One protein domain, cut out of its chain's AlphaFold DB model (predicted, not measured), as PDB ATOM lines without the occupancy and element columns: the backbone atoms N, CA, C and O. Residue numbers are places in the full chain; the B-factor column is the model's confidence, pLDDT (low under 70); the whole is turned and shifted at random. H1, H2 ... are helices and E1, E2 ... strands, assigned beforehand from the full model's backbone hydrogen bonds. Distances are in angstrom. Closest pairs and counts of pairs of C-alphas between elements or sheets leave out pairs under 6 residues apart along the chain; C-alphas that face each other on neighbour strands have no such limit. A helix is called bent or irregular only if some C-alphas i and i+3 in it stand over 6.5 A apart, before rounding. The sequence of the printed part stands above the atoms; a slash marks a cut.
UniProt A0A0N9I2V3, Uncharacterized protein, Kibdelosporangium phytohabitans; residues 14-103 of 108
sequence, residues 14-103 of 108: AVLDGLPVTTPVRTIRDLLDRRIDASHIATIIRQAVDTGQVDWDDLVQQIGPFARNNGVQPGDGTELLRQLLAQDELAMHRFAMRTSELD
ATOM      1  N   ALA A  14     134.504 117.953 175.889       93.38
ATOM      2  CA  ALA A  14     135.279 118.617 176.930       93.38
ATOM      3  C   ALA A  14     134.347 119.078 178.056       93.38
ATOM      4  O   ALA A  14     133.142 119.218 177.857       93.38
ATOM      5  N   VAL A  15     134.898 119.342 179.241       94.69
ATOM      6  CA  VAL A  15     134.149 119.942 180.352       94.69
ATOM      7  C   VAL A  15     134.587 121.391 180.515       94.69
ATOM      8  O   VAL A  15     135.754 121.656 180.792       94.69
ATOM      9  N   LEU A  16     133.645 122.319 180.365       92.12
ATOM     10  CA  LEU A  16     133.841 123.749 180.579       92.12
ATOM     11  C   LEU A  16     132.908 124.198 181.704       92.12
ATOM     12  O   LEU A  16     131.697 124.034 181.596       92.12
ATOM     13  N   ASP A  17     133.469 124.705 182.801       94.19
ATOM     14  CA  ASP A  17     132.717 125.147 183.988       94.19
ATOM     15  C   ASP A  17     131.722 124.099 184.530       94.19
ATOM     16  O   ASP A  17     130.620 124.409 184.978       94.19
ATOM     17  N   GLY A  18     132.112 122.822 184.475       95.56
ATOM     18  CA  GLY A  18     131.280 121.696 184.914       95.56
ATOM     19  C   GLY A  18     130.217 121.254 183.903       95.56
ATOM     20  O   GLY A  18     129.472 120.317 184.183       95.56
ATOM     21  N   LEU A  19     130.159 121.880 182.724       97.06
ATOM     22  CA  LEU A  19     129.235 121.526 181.652       97.06
ATOM     23  C   LEU A  19     129.952 120.740 180.544       97.06
ATOM     24  O   LEU A  19     130.999 121.183 180.067       97.06
ATOM     25  N   PRO A  20     129.398 119.599 180.093       96.12
ATOM     26  CA  PRO A  20     129.910 118.909 178.921       96.12
ATOM     27  C   PRO A  20     129.596 119.726 177.663       96.12
ATOM     28  O   PRO A  20     128.443 120.056 177.382       96.12
ATOM     29  N   VAL A  21     130.635 120.033 176.898       95.19
ATOM     30  CA  VAL A  21     130.583 120.769 175.634       95.19
ATOM     31  C   VAL A  21     131.333 119.991 174.559       95.19
ATOM     32  O   VAL A  21     132.165 119.141 174.866       95.19
ATOM     33  N   THR A  22     131.063 120.262 173.287       94.56
ATOM     34  CA  THR A  22     131.863 119.686 172.201       94.56
ATOM     35  C   THR A  22     133.246 120.321 172.159       94.56
ATOM     36  O   THR A  22     133.394 121.526 172.373       94.56
ATOM     37  N   THR A  23     134.271 119.534 171.833       94.25
ATOM     38  CA  THR A  23     135.604 120.084 171.569       94.25
ATOM     39  C   THR A  23     135.583 121.005 170.339       94.25
ATOM     40  O   THR A  23     134.705 120.875 169.467       94.25
ATOM     41  N   PRO A  24     136.552 121.929 170.200       93.44
ATOM     42  CA  PRO A  24     136.675 122.725 168.984       93.44
ATOM     43  C   PRO A  24     136.852 121.855 167.735       93.44
ATOM     44  O   PRO A  24     136.168 122.089 166.741       93.44
ATOM     45  N   VAL A  25     137.673 120.796 167.803       93.88
ATOM     46  CA  VAL A  25     137.856 119.834 166.696       93.88
ATOM     47  C   VAL A  25     136.525 119.214 166.289       93.88
ATOM     48  O   VAL A  25     136.193 119.187 165.102       93.88
ATOM     49  N   ARG A  26     135.724 118.758 167.261       94.81
ATOM     50  CA  ARG A  26     134.406 118.193 166.978       94.81
ATOM     51  C   ARG A  26     133.504 119.202 166.276       94.81
ATOM     52  O   ARG A  26     132.895 118.890 165.255       94.81
ATOM     53  N   THR A  27     133.466 120.418 166.809       93.06
ATOM     54  CA  THR A  27     132.655 121.513 166.273       93.06
ATOM     55  C   THR A  27     133.058 121.833 164.830       93.06
ATOM     56  O   THR A  27     132.196 121.935 163.962       93.06
ATOM     57  N   ILE A  28     134.358 121.911 164.535       93.50
ATOM     58  CA  ILE A  28     134.882 122.132 163.179       93.50
ATOM     59  C   ILE A  28     134.425 121.017 162.226       93.50
ATOM     60  O   ILE A  28     133.917 121.312 161.144       93.50
ATOM     61  N   ARG A  29     134.536 119.744 162.632       93.50
ATOM     62  CA  ARG A  29     134.105 118.589 161.822       93.50
ATOM     63  C   ARG A  29     132.605 118.627 161.516       93.50
ATOM     64  O   ARG A  29     132.211 118.391 160.376       93.50
ATOM     65  N   ASP A  30     131.780 118.990 162.496       91.19
ATOM     66  CA  ASP A  30     130.332 119.144 162.304       91.19
ATOM     67  C   ASP A  30     129.987 120.263 161.315       91.19
ATOM     68  O   ASP A  30     129.069 120.127 160.500       91.19
ATOM     69  N   LEU A  31     130.720 121.374 161.359       91.25
ATOM     70  CA  LEU A  31     130.515 122.490 160.437       91.25
ATOM     71  C   LEU A  31     130.962 122.146 159.012       91.25
ATOM     72  O   LEU A  31     130.256 122.491 158.060       91.25
ATOM     73  N   LEU A  32     132.074 121.419 158.868       91.50
ATOM     74  CA  LEU A  32     132.558 120.914 157.581       91.50
ATOM     75  C   LEU A  32     131.578 119.916 156.948       91.50
ATOM     76  O   LEU A  32     131.305 120.007 155.751       91.50
ATOM     77  N   ASP A  33     130.997 119.001 157.733       89.31
ATOM     78  CA  ASP A  33     129.965 118.068 157.249       89.31
ATOM     79  C   ASP A  33     128.710 118.805 156.753       89.31
ATOM     80  O   ASP A  33     128.095 118.440 155.746       89.31
ATOM     81  N   ARG A  34     128.343 119.888 157.446       85.50
ATOM     82  CA  ARG A  34     127.164 120.706 157.141       85.50
ATOM     83  C   ARG A  34     127.395 121.761 156.059       85.50
ATOM     84  O   ARG A  34     126.432 122.435 155.698       85.50
ATOM     85  N   ARG A  35     128.621 121.888 155.538       79.50
ATOM     86  CA  ARG A  35     129.019 122.901 154.542       79.50
ATOM     87  C   ARG A  35     128.678 124.326 154.984       79.50
ATOM     88  O   ARG A  35     128.138 125.118 154.212       79.50
ATOM     89  N   ILE A  36     128.938 124.621 156.254       79.50
ATOM     90  CA  ILE A  36     128.815 125.981 156.779       79.50
ATOM     91  C   ILE A  36     129.928 126.856 156.190       79.50
ATOM     92  O   ILE A  36     130.983 126.356 155.807       79.50
ATOM     93  N   ASP A  37     129.661 128.159 156.107       80.00
ATOM     94  CA  ASP A  37     130.568 129.172 155.569       80.00
ATOM     95  C   ASP A  37     132.000 129.043 156.124       80.00
ATOM     96  O   ASP A  37     132.217 128.982 157.341       80.00
ATOM     97  N   ALA A  38     132.975 129.026 155.212       79.81
ATOM     98  CA  ALA A  38     134.395 128.880 155.509       79.81
ATOM     99  C   ALA A  38     134.918 129.963 156.469       79.81
ATOM    100  O   ALA A  38     135.777 129.676 157.298       79.81
ATOM    101  N   SER A  39     134.362 131.179 156.425       80.62
ATOM    102  CA  SER A  39     134.757 132.289 157.303       80.62
ATOM    103  C   SER A  39     134.452 132.023 158.786       80.62
ATOM    104  O   SER A  39     135.250 132.359 159.671       80.62
ATOM    105  N   HIS A  40     133.331 131.358 159.080       85.06
ATOM    106  CA  HIS A  40     132.986 130.944 160.441       85.06
ATOM    107  C   HIS A  40     133.909 129.829 160.931       85.06
ATOM    108  O   HIS A  40     134.392 129.879 162.062       85.06
ATOM    109  N   ILE A  41     134.192 128.850 160.070       90.44
ATOM    110  CA  ILE A  41     135.085 127.734 160.399       90.44
ATOM    111  C   ILE A  41     136.503 128.253 160.665       90.44
ATOM    112  O   ILE A  41     137.096 127.908 161.684       90.44
ATOM    113  N   ALA A  42     137.009 129.155 159.820       88.12
ATOM    114  CA  ALA A  42     138.301 129.809 160.005       88.12
ATOM    115  C   ALA A  42     138.397 130.527 161.355       88.12
ATOM    116  O   ALA A  42     139.412 130.436 162.040       88.12
ATOM    117  N   THR A  43     137.319 131.192 161.777       87.88
ATOM    118  CA  THR A  43     137.276 131.889 163.068       87.88
ATOM    119  C   THR A  43     137.433 130.941 164.248       87.88
ATOM    120  O   THR A  43     138.243 131.210 165.135       87.88
ATOM    121  N   ILE A  44     136.728 129.812 164.229       90.12
ATOM    122  CA  ILE A  44     136.829 128.798 165.284       90.12
ATOM    123  C   ILE A  44     138.224 128.169 165.289       90.12
ATOM    124  O   ILE A  44     138.811 128.015 166.356       90.12
ATOM    125  N   ILE A  45     138.778 127.861 164.112       90.12
ATOM    126  CA  ILE A  45     140.137 127.317 163.980       90.12
ATOM    127  C   ILE A  45     141.159 128.265 164.612       90.12
ATOM    128  O   ILE A  45     141.955 127.828 165.440       90.12
ATOM    129  N   ARG A  46     141.112 129.565 164.285       84.19
ATOM    130  CA  ARG A  46     142.024 130.559 164.874       84.19
ATOM    131  C   ARG A  46     141.913 130.595 166.388       84.19
ATOM    132  O   ARG A  46     142.927 130.503 167.063       84.19
ATOM    133  N   GLN A  47     140.697 130.700 166.921       87.19
ATOM    134  CA  GLN A  47     140.493 130.771 168.367       87.19
ATOM    135  C   GLN A  47     141.002 129.515 169.076       87.19
ATOM    136  O   GLN A  47     141.653 129.619 170.113       87.19
ATOM    137  N   ALA A  48     140.737 128.338 168.512       88.69
ATOM    138  CA  ALA A  48     141.153 127.070 169.092       88.69
ATOM    139  C   ALA A  48     142.680 126.909 169.101       88.69
ATOM    140  O   ALA A  48     143.247 126.415 170.071       88.69
ATOM    141  N   VAL A  49     143.353 127.375 168.050       85.00
ATOM    142  CA  VAL A  49     144.816 127.382 167.978       85.00
ATOM    143  C   VAL A  49     145.414 128.430 168.912       85.00
ATOM    144  O   VAL A  49     146.317 128.114 169.679       85.00
ATOM    145  N   ASP A  50     144.922 129.670 168.864       83.44
ATOM    146  CA  ASP A  50     145.468 130.792 169.640       83.44
ATOM    147  C   ASP A  50     145.344 130.532 171.158       83.44
ATOM    148  O   ASP A  50     146.125 131.052 171.952       83.44
ATOM    149  N   THR A  51     144.386 129.692 171.565       85.81
ATOM    150  CA  THR A  51     144.195 129.246 172.956       85.81
ATOM    151  C   THR A  51     144.863 127.903 173.277       85.81
ATOM    152  O   THR A  51     144.766 127.438 174.411       85.81
ATOM    153  N   GLY A  52     145.539 127.272 172.310       84.25
ATOM    154  CA  GLY A  52     146.212 125.981 172.478       84.25
ATOM    155  C   GLY A  52     145.266 124.792 172.679       84.25
ATOM    156  O   GLY A  52     145.693 123.739 173.142       84.25
ATOM    157  N   GLN A  53     143.979 124.945 172.359       86.50
ATOM    158  CA  GLN A  53     142.974 123.885 172.477       86.50
ATOM    159  C   GLN A  53     143.063 122.845 171.358       86.50
ATOM    160  O   GLN A  53     142.474 121.770 171.472       86.50
ATOM    161  N   VAL A  54     143.737 123.182 170.259       88.38
ATOM    162  CA  VAL A  54     143.904 122.321 169.091       88.38
ATOM    163  C   VAL A  54     145.336 122.430 168.599       88.38
ATOM    164  O   VAL A  54     145.817 123.534 168.345       88.38
ATOM    165  N   ASP A  55     145.992 121.280 168.444       86.19
ATOM    166  CA  ASP A  55     147.243 121.204 167.704       86.19
ATOM    167  C   ASP A  55     146.974 121.248 166.192       86.19
ATOM    168  O   ASP A  55     145.988 120.705 165.683       86.19
ATOM    169  N   TRP A  56     147.851 121.947 165.477       84.44
ATOM    170  CA  TRP A  56     147.722 122.173 164.043       84.44
ATOM    171  C   TRP A  56     147.820 120.895 163.213       84.44
ATOM    172  O   TRP A  56     147.028 120.715 162.284       84.44
ATOM    173  N   ASP A  57     148.775 120.027 163.531       86.12
ATOM    174  CA  ASP A  57     149.052 118.823 162.752       86.12
ATOM    175  C   ASP A  57     147.936 117.797 162.976       86.12
ATOM    176  O   ASP A  57     147.437 117.173 162.031       86.12
ATOM    177  N   ASP A  58     147.445 117.723 164.215       88.88
ATOM    178  CA  ASP A  58     146.257 116.948 164.562       88.88
ATOM    179  C   ASP A  58     145.017 117.456 163.816       88.88
ATOM    180  O   ASP A  58     144.245 116.662 163.269       88.88
ATOM    181  N   LEU A  59     144.817 118.776 163.728       90.81
ATOM    182  CA  LEU A  59     143.679 119.346 163.008       90.81
ATOM    183  C   LEU A  59     143.698 118.970 161.525       90.81
ATOM    184  O   LEU A  59     142.665 118.554 160.996       90.81
ATOM    185  N   VAL A  60     144.854 119.088 160.865       92.50
ATOM    186  CA  VAL A  60     145.031 118.717 159.453       92.50
ATOM    187  C   VAL A  60     144.613 117.265 159.217       92.50
ATOM    188  O   VAL A  60     143.826 116.990 158.304       92.50
ATOM    189  N   GLN A  61     145.056 116.340 160.072       93.12
ATOM    190  CA  GLN A  61     144.658 114.933 159.971       93.12
ATOM    191  C   GLN A  61     143.149 114.741 160.166       93.12
ATOM    192  O   GLN A  61     142.506 114.013 159.405       93.12
ATOM    193  N   GLN A  62     142.558 115.421 161.149       93.00
ATOM    194  CA  GLN A  62     141.139 115.282 161.491       93.00
ATOM    195  C   GLN A  62     140.198 115.835 160.410       93.00
ATOM    196  O   GLN A  62     139.077 115.335 160.261       93.00
ATOM    197  N   ILE A  63     140.627 116.847 159.645       93.81
ATOM    198  CA  ILE A  63     139.799 117.458 158.594       93.81
ATOM    199  C   ILE A  63     140.023 116.863 157.198       93.81
ATOM    200  O   ILE A  63     139.152 117.011 156.339       93.81
ATOM    201  N   GLY A  64     141.124 116.142 156.962       94.31
ATOM    202  CA  GLY A  64     141.417 115.483 155.681       94.31
ATOM    203  C   GLY A  64     140.256 114.663 155.085       94.31
ATOM    204  O   GLY A  64     139.983 114.792 153.885       94.31
ATOM    205  N   PRO A  65     139.480 113.894 155.880       94.94
ATOM    206  CA  PRO A  65     138.297 113.179 155.386       94.94
ATOM    207  C   PRO A  65     137.217 114.075 154.754       94.94
ATOM    208  O   PRO A  65     136.418 113.605 153.941       94.94
ATOM    209  N   PHE A  66     137.189 115.367 155.087       93.00
ATOM    210  CA  PHE A  66     136.222 116.333 154.565       93.00
ATOM    211  C   PHE A  66     136.701 117.040 153.288       93.00
ATOM    212  O   PHE A  66     135.885 117.689 152.630       93.00
ATOM    213  N   ALA A  67     137.971 116.886 152.891       92.56
ATOM    214  CA  ALA A  67     138.579 117.594 151.760       92.56
ATOM    215  C   ALA A  67     137.785 117.432 150.453       92.56
ATOM    216  O   ALA A  67     137.371 118.418 149.842       92.56
ATOM    217  N   ARG A  68     137.432 116.190 150.091       90.50
ATOM    218  CA  ARG A  68     136.650 115.895 148.876       90.50
ATOM    219  C   ARG A  68     135.318 116.641 148.841       90.50
ATOM    220  O   ARG A  68     134.905 117.149 147.802       90.50
ATOM    221  N   ASN A  69     134.627 116.685 149.977       87.31
ATOM    222  CA  ASN A  69     133.306 117.301 150.074       87.31
ATOM    223  C   ASN A  69     133.367 118.836 150.064       87.31
ATOM    224  O   ASN A  69     132.330 119.467 149.861       87.31
ATOM    225  N   ASN A  70     134.565 119.398 150.229       86.31
ATOM    226  CA  ASN A  70     134.863 120.825 150.223       86.31
ATOM    227  C   ASN A  70     135.664 121.262 148.978       86.31
ATOM    228  O   ASN A  70     136.182 122.368 148.948       86.31
ATOM    229  N   GLY A  71     135.736 120.428 147.930       88.19
ATOM    230  CA  GLY A  71     136.353 120.803 146.647       88.19
ATOM    231  C   GLY A  71     137.874 120.645 146.587       88.19
ATOM    232  O   GLY A  71     138.496 121.123 145.642       88.19
ATOM    233  N   VAL A  72     138.461 119.949 147.559       92.06
ATOM    234  CA  VAL A  72     139.899 119.679 147.666       92.06
ATOM    235  C   VAL A  72     140.197 118.214 147.323       92.06
ATOM    236  O   VAL A  72     139.302 117.360 147.358       92.06
ATOM    237  N   GLN A  73     141.452 117.904 146.978       92.12
ATOM    238  CA  GLN A  73     141.901 116.528 146.785       92.12
ATOM    239  C   GLN A  73     141.533 115.660 148.011       92.12
ATOM    240  O   GLN A  73     141.744 116.078 149.148       92.12
ATOM    241  N   PRO A  74     140.962 114.455 147.826       93.00
ATOM    242  CA  PRO A  74     140.576 113.607 148.950       93.00
ATOM    243  C   PRO A  74     141.751 113.320 149.893       93.00
ATOM    244  O   PRO A  74     142.814 112.908 149.437       93.00
ATOM    245  N   GLY A  75     141.533 113.503 151.197       91.81
ATOM    246  CA  GLY A  75     142.559 113.299 152.223       91.81
ATOM    247  C   GLY A  75     143.513 114.480 152.419       91.81
ATOM    248  O   GLY A  75     144.251 114.477 153.399       91.81
ATOM    249  N   ASP A  76     143.479 115.499 151.557       92.81
ATOM    250  CA  ASP A  76     144.366 116.658 151.659       92.81
ATOM    251  C   ASP A  76     143.808 117.695 152.649       92.81
ATOM    252  O   ASP A  76     143.129 118.666 152.299       92.81
ATOM    253  N   GLY A  77     144.044 117.426 153.933       92.69
ATOM    254  CA  GLY A  77     143.663 118.315 155.030       92.69
ATOM    255  C   GLY A  77     144.452 119.624 155.043       92.69
ATOM    256  O   GLY A  77     143.925 120.643 155.480       92.69
ATOM    257  N   THR A  78     145.681 119.617 154.524       92.56
ATOM    258  CA  THR A  78     146.562 120.787 154.455       92.56
ATOM    259  C   THR A  78     146.005 121.814 153.478       92.56
ATOM    260  O   THR A  78     145.820 122.978 153.835       92.56
ATOM    261  N   GLU A  79     145.653 121.382 152.267       91.06
ATOM    262  CA  GLU A  79     145.019 122.241 151.270       91.06
ATOM    263  C   GLU A  79     143.621 122.684 151.718       91.06
ATOM    264  O   GLU A  79     143.257 123.846 151.533       91.06
ATOM    265  N   LEU A  80     142.854 121.808 152.377       92.88
ATOM    266  CA  LEU A  80     141.567 122.193 152.960       92.88
ATOM    267  C   LEU A  80     141.737 123.303 153.997       92.88
ATOM    268  O   LEU A  80     141.029 124.308 153.945       92.88
ATOM    269  N   LEU A  81     142.690 123.152 154.915       91.19
ATOM    270  CA  LEU A  81     142.972 124.167 155.918       91.19
ATOM    271  C   LEU A  81     143.395 125.485 155.265       91.19
ATOM    272  O   LEU A  81     142.877 126.544 155.618       91.19
ATOM    273  N   ARG A  82     144.269 125.419 154.257       89.25
ATOM    274  CA  ARG A  82     144.691 126.589 153.486       89.25
ATOM    275  C   ARG A  82     143.496 127.304 152.849       89.25
ATOM    276  O   ARG A  82     143.401 128.523 152.943       89.25
ATOM    277  N   GLN A  83     142.558 126.582 152.240       89.19
ATOM    278  CA  GLN A  83     141.360 127.190 151.648       89.19
ATOM    279  C   GLN A  83     140.451 127.846 152.689       89.19
ATOM    280  O   GLN A  83     139.957 128.949 152.450       89.19
ATOM    281  N   LEU A  84     140.268 127.213 153.852       89.31
ATOM    282  CA  LEU A  84     139.484 127.781 154.953       89.31
ATOM    283  C   LEU A  84     140.103 129.092 155.456       89.31
ATOM    284  O   LEU A  84     139.384 130.051 155.722       89.31
ATOM    285  N   LEU A  85     141.432 129.155 155.543       86.31
ATOM    286  CA  LEU A  85     142.158 130.316 156.057       86.31
ATOM    287  C   LEU A  85     142.473 131.379 154.991       86.31
ATOM    288  O   LEU A  85     142.924 132.461 155.342       86.31
ATOM    289  N   ALA A  86     142.231 131.120 153.702       82.31
ATOM    290  CA  ALA A  86     142.640 132.012 152.608       82.31
ATOM    291  C   ALA A  86     141.979 133.400 152.625       82.31
ATOM    292  O   ALA A  86     142.504 134.331 152.024       82.31
ATOM    293  N   GLN A  87     140.841 133.550 153.307       68.19
ATOM    294  CA  GLN A  87     140.164 134.843 153.479       68.19
ATOM    295  C   GLN A  87     140.739 135.663 154.649       68.19
ATOM    296  O   GLN A  87     140.282 136.773 154.909       68.19
ATOM    297  N   ASP A  88     141.720 135.116 155.371       68.94
ATOM    298  CA  ASP A  88     142.350 135.722 156.536       68.94
ATOM    299  C   ASP A  88     143.877 135.701 156.380       68.94
ATOM    300  O   ASP A  88     144.549 134.695 156.623       68.94
ATOM    301  N   GLU A  89     144.435 136.842 155.974       66.25
ATOM    302  CA  GLU A  89     145.874 137.004 155.748       66.25
ATOM    303  C   GLU A  89     146.716 136.680 156.996       66.25
ATOM    304  O   GLU A  89     147.805 136.113 156.880       66.25
ATOM    305  N   LEU A  90     146.210 136.968 158.202       66.12
ATOM    306  CA  LEU A  90     146.920 136.692 159.454       66.12
ATOM    307  C   LEU A  90     146.939 135.199 159.776       66.12
ATOM    308  O   LEU A  90     147.941 134.689 160.285       66.12
ATOM    309  N   ALA A  91     145.845 134.492 159.498       67.38
ATOM    310  CA  ALA A  91     145.789 133.046 159.670       67.38
ATOM    311  C   ALA A  91     146.661 132.324 158.639       67.38
ATOM    312  O   ALA A  91     147.388 131.393 158.990       67.38
ATOM    313  N   MET A  92     146.654 132.800 157.392       69.50
ATOM    314  CA  MET A  92     147.492 132.263 156.325       69.50
ATOM    315  C   MET A  92     148.987 132.408 156.636       69.50
ATOM    316  O   MET A  92     149.750 131.460 156.462       69.50
ATOM    317  N   HIS A  93     149.413 133.559 157.165       71.69
ATOM    318  CA  HIS A  93     150.807 133.770 157.555       71.69
ATOM    319  C   HIS A  93     151.250 132.817 158.682       71.69
ATOM    320  O   HIS A  93     152.380 132.329 158.672       71.69
ATOM    321  N   ARG A  94     150.381 132.520 159.658       69.69
ATOM    322  CA  ARG A  94     150.698 131.556 160.731       69.69
ATOM    323  C   ARG A  94     150.769 130.123 160.212       69.69
ATOM    324  O   ARG A  94     151.669 129.384 160.602       69.69
ATOM    325  N   PHE A  95     149.869 129.763 159.298       72.31
ATOM    326  CA  PHE A  95     149.893 128.472 158.616       72.31
ATOM    327  C   PHE A  95     151.202 128.272 157.837       72.31
ATOM    328  O   PHE A  95     151.884 127.268 158.030       72.31
ATOM    329  N   ALA A  96     151.615 129.267 157.045       75.94
ATOM    330  CA  ALA A  96     152.863 129.216 156.286       75.94
ATOM    331  C   ALA A  96     154.101 129.036 157.191       75.94
ATOM    332  O   ALA A  96     154.948 128.187 156.906       75.94
ATOM    333  N   MET A  97     154.173 129.766 158.314       75.12
ATOM    334  CA  MET A  97     155.258 129.633 159.300       75.12
ATOM    335  C   MET A  97     155.368 128.202 159.847       75.12
ATOM    336  O   MET A  97     156.456 127.635 159.845       75.12
ATOM    337  N   ARG A  98     154.244 127.588 160.239       71.38
ATOM    338  CA  ARG A  98     154.210 126.218 160.779       71.38
ATOM    339  C   ARG A  98     154.641 125.176 159.742       71.38
ATOM    340  O   ARG A  98     155.427 124.290 160.056       71.38
ATOM    341  N   THR A  99     154.181 125.305 158.493       69.31
ATOM    342  CA  THR A  99     154.602 124.397 157.408       69.31
ATOM    343  C   THR A  99     156.100 124.504 157.107       69.31
ATOM    344  O   THR A  99     156.753 123.492 156.888       69.31
ATOM    345  N   SER A 100     156.669 125.714 157.189       68.25
ATOM    346  CA  SER A 100     158.109 125.931 156.998       68.25
ATOM    347  C   SER A 100     158.956 125.368 158.146       68.25
ATOM    348  O   SER A 100     160.068 124.905 157.910       68.25
ATOM    349  N   GLU A 101     158.447 125.382 159.384       66.81
ATOM    350  CA  GLU A 101     159.105 124.737 160.530       66.81
ATOM    351  C   GLU A 101     159.160 123.208 160.383       66.81
ATOM    352  O   GLU A 101     160.166 122.601 160.751       66.81
ATOM    353  N   LEU A 102     158.121 122.590 159.807       59.97
ATOM    354  CA  LEU A 102     158.077 121.145 159.559       59.97
ATOM    355  C   LEU A 102     159.066 120.710 158.463       59.97
ATOM    356  O   LEU A 102     159.779 119.722 158.637       59.97
ATOM    357  N   ASP A 103     159.150 121.470 157.365       61.97
ATOM    358  CA  ASP A 103     160.079 121.204 156.251       61.97
ATOM    359  C   ASP A 103     161.555 121.424 156.635       61.97
ATOM    360  O   ASP A 103     162.464 120.905 155.985       61.97
TER     361      ASP A 103
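AT A GLANCE: This is residues 14 to 103 of the 108 residues of an uncharacterized protein of Kibdelosporangium phytohabitans (UniProt A0A0N9I2V3). Helices H1, H2 and H3 run roughly side by side, their centres making a triangle, and H4 reaches from H3 to the first residues of H2, nearly square to both. H5 packs on H4 by its early part, and from the far end of the domain a small hairpin of two strands, E1 and E2, sticks out with residues 16 to 21. The printed part has 90 residues, with two named strands and then five named helices in the order E1 E2 H1 H2 H3 H4 H5; the sheet, E1 - E2, is antiparallel and the class is mostly helix. The whole is compact, with a radius of gyration of the C-alphas of 12.9 A and spans of 39 by 28 by 21 A.

HOW THE PARTS SIT: Strands E1, residues 14 to 16, and E2, residues 19 to 22, form an antiparallel hairpin at 133 degrees, with N 14 and O 21 at 2.8 A and N 16 and O 19 at 2.9 A, within hydrogen-bond range. H1, residues 24 to 33, follows E2 by a tight link. H1 and H2, residues 38 to 50, form a helical hairpin: they touch at a shallow tilt of 15 degrees, opposite ways, closest at the C-alphas of Pro 24 and Ala 48, 6.2 A. H1 also touches H3, residues 56 to 66, at a shallow tilt of 23 degrees, the same way, closest at the C-alphas of Leu 32 and Phe 66, 6.6 A. H4, residues 77 to 85, is the hub, touching three helices. It is about perpendicular to H3 at 83 degrees, with the closest C-alphas those of Gly 64 and Gly 77, 3.7 A. H2 touches H4 with residues 38 to 42 alone, at 76 degrees, about perpendicular, closest at the C-alphas of Ala 38 and Leu 84, 5.2 A. H5, residues 89 to 103, touches H4 with residues 91 to 95 alone, in a helical hairpin at 24 degrees, a shallow tilt, closest at the C-alphas of Leu 85 and Met 92, 5.7 A. The helix packing is part aligned, part crossed. In H1, H2, H4 and H5 every O i to N i+4 pair is within hydrogen-bond range; in H3 5 of 7 are.

IN THESE COORDINATES: E1 begins at C-alpha 14, (135.279, 118.617, 176.930), and is 6.5 A long; E2 is 10.0 A. H1 is 14.3 A, H2 18.1 A and H4 12.1 A. H3, 16.0 A, is irregular: C-alphas 62 and 65 are 7.1 A apart. H5, 21.3 A, ends at C-alpha 103, (160.079, 121.204, 156.251).

THE WHOLE: The C-alphas farthest apart, those of Gly 18 and Asp 103, are 40.6 A apart. The printed part has no cut and no long link. Its mean pLDDT is 85.8; residues 87 to 92, 94 and 99 to 103 are under 70.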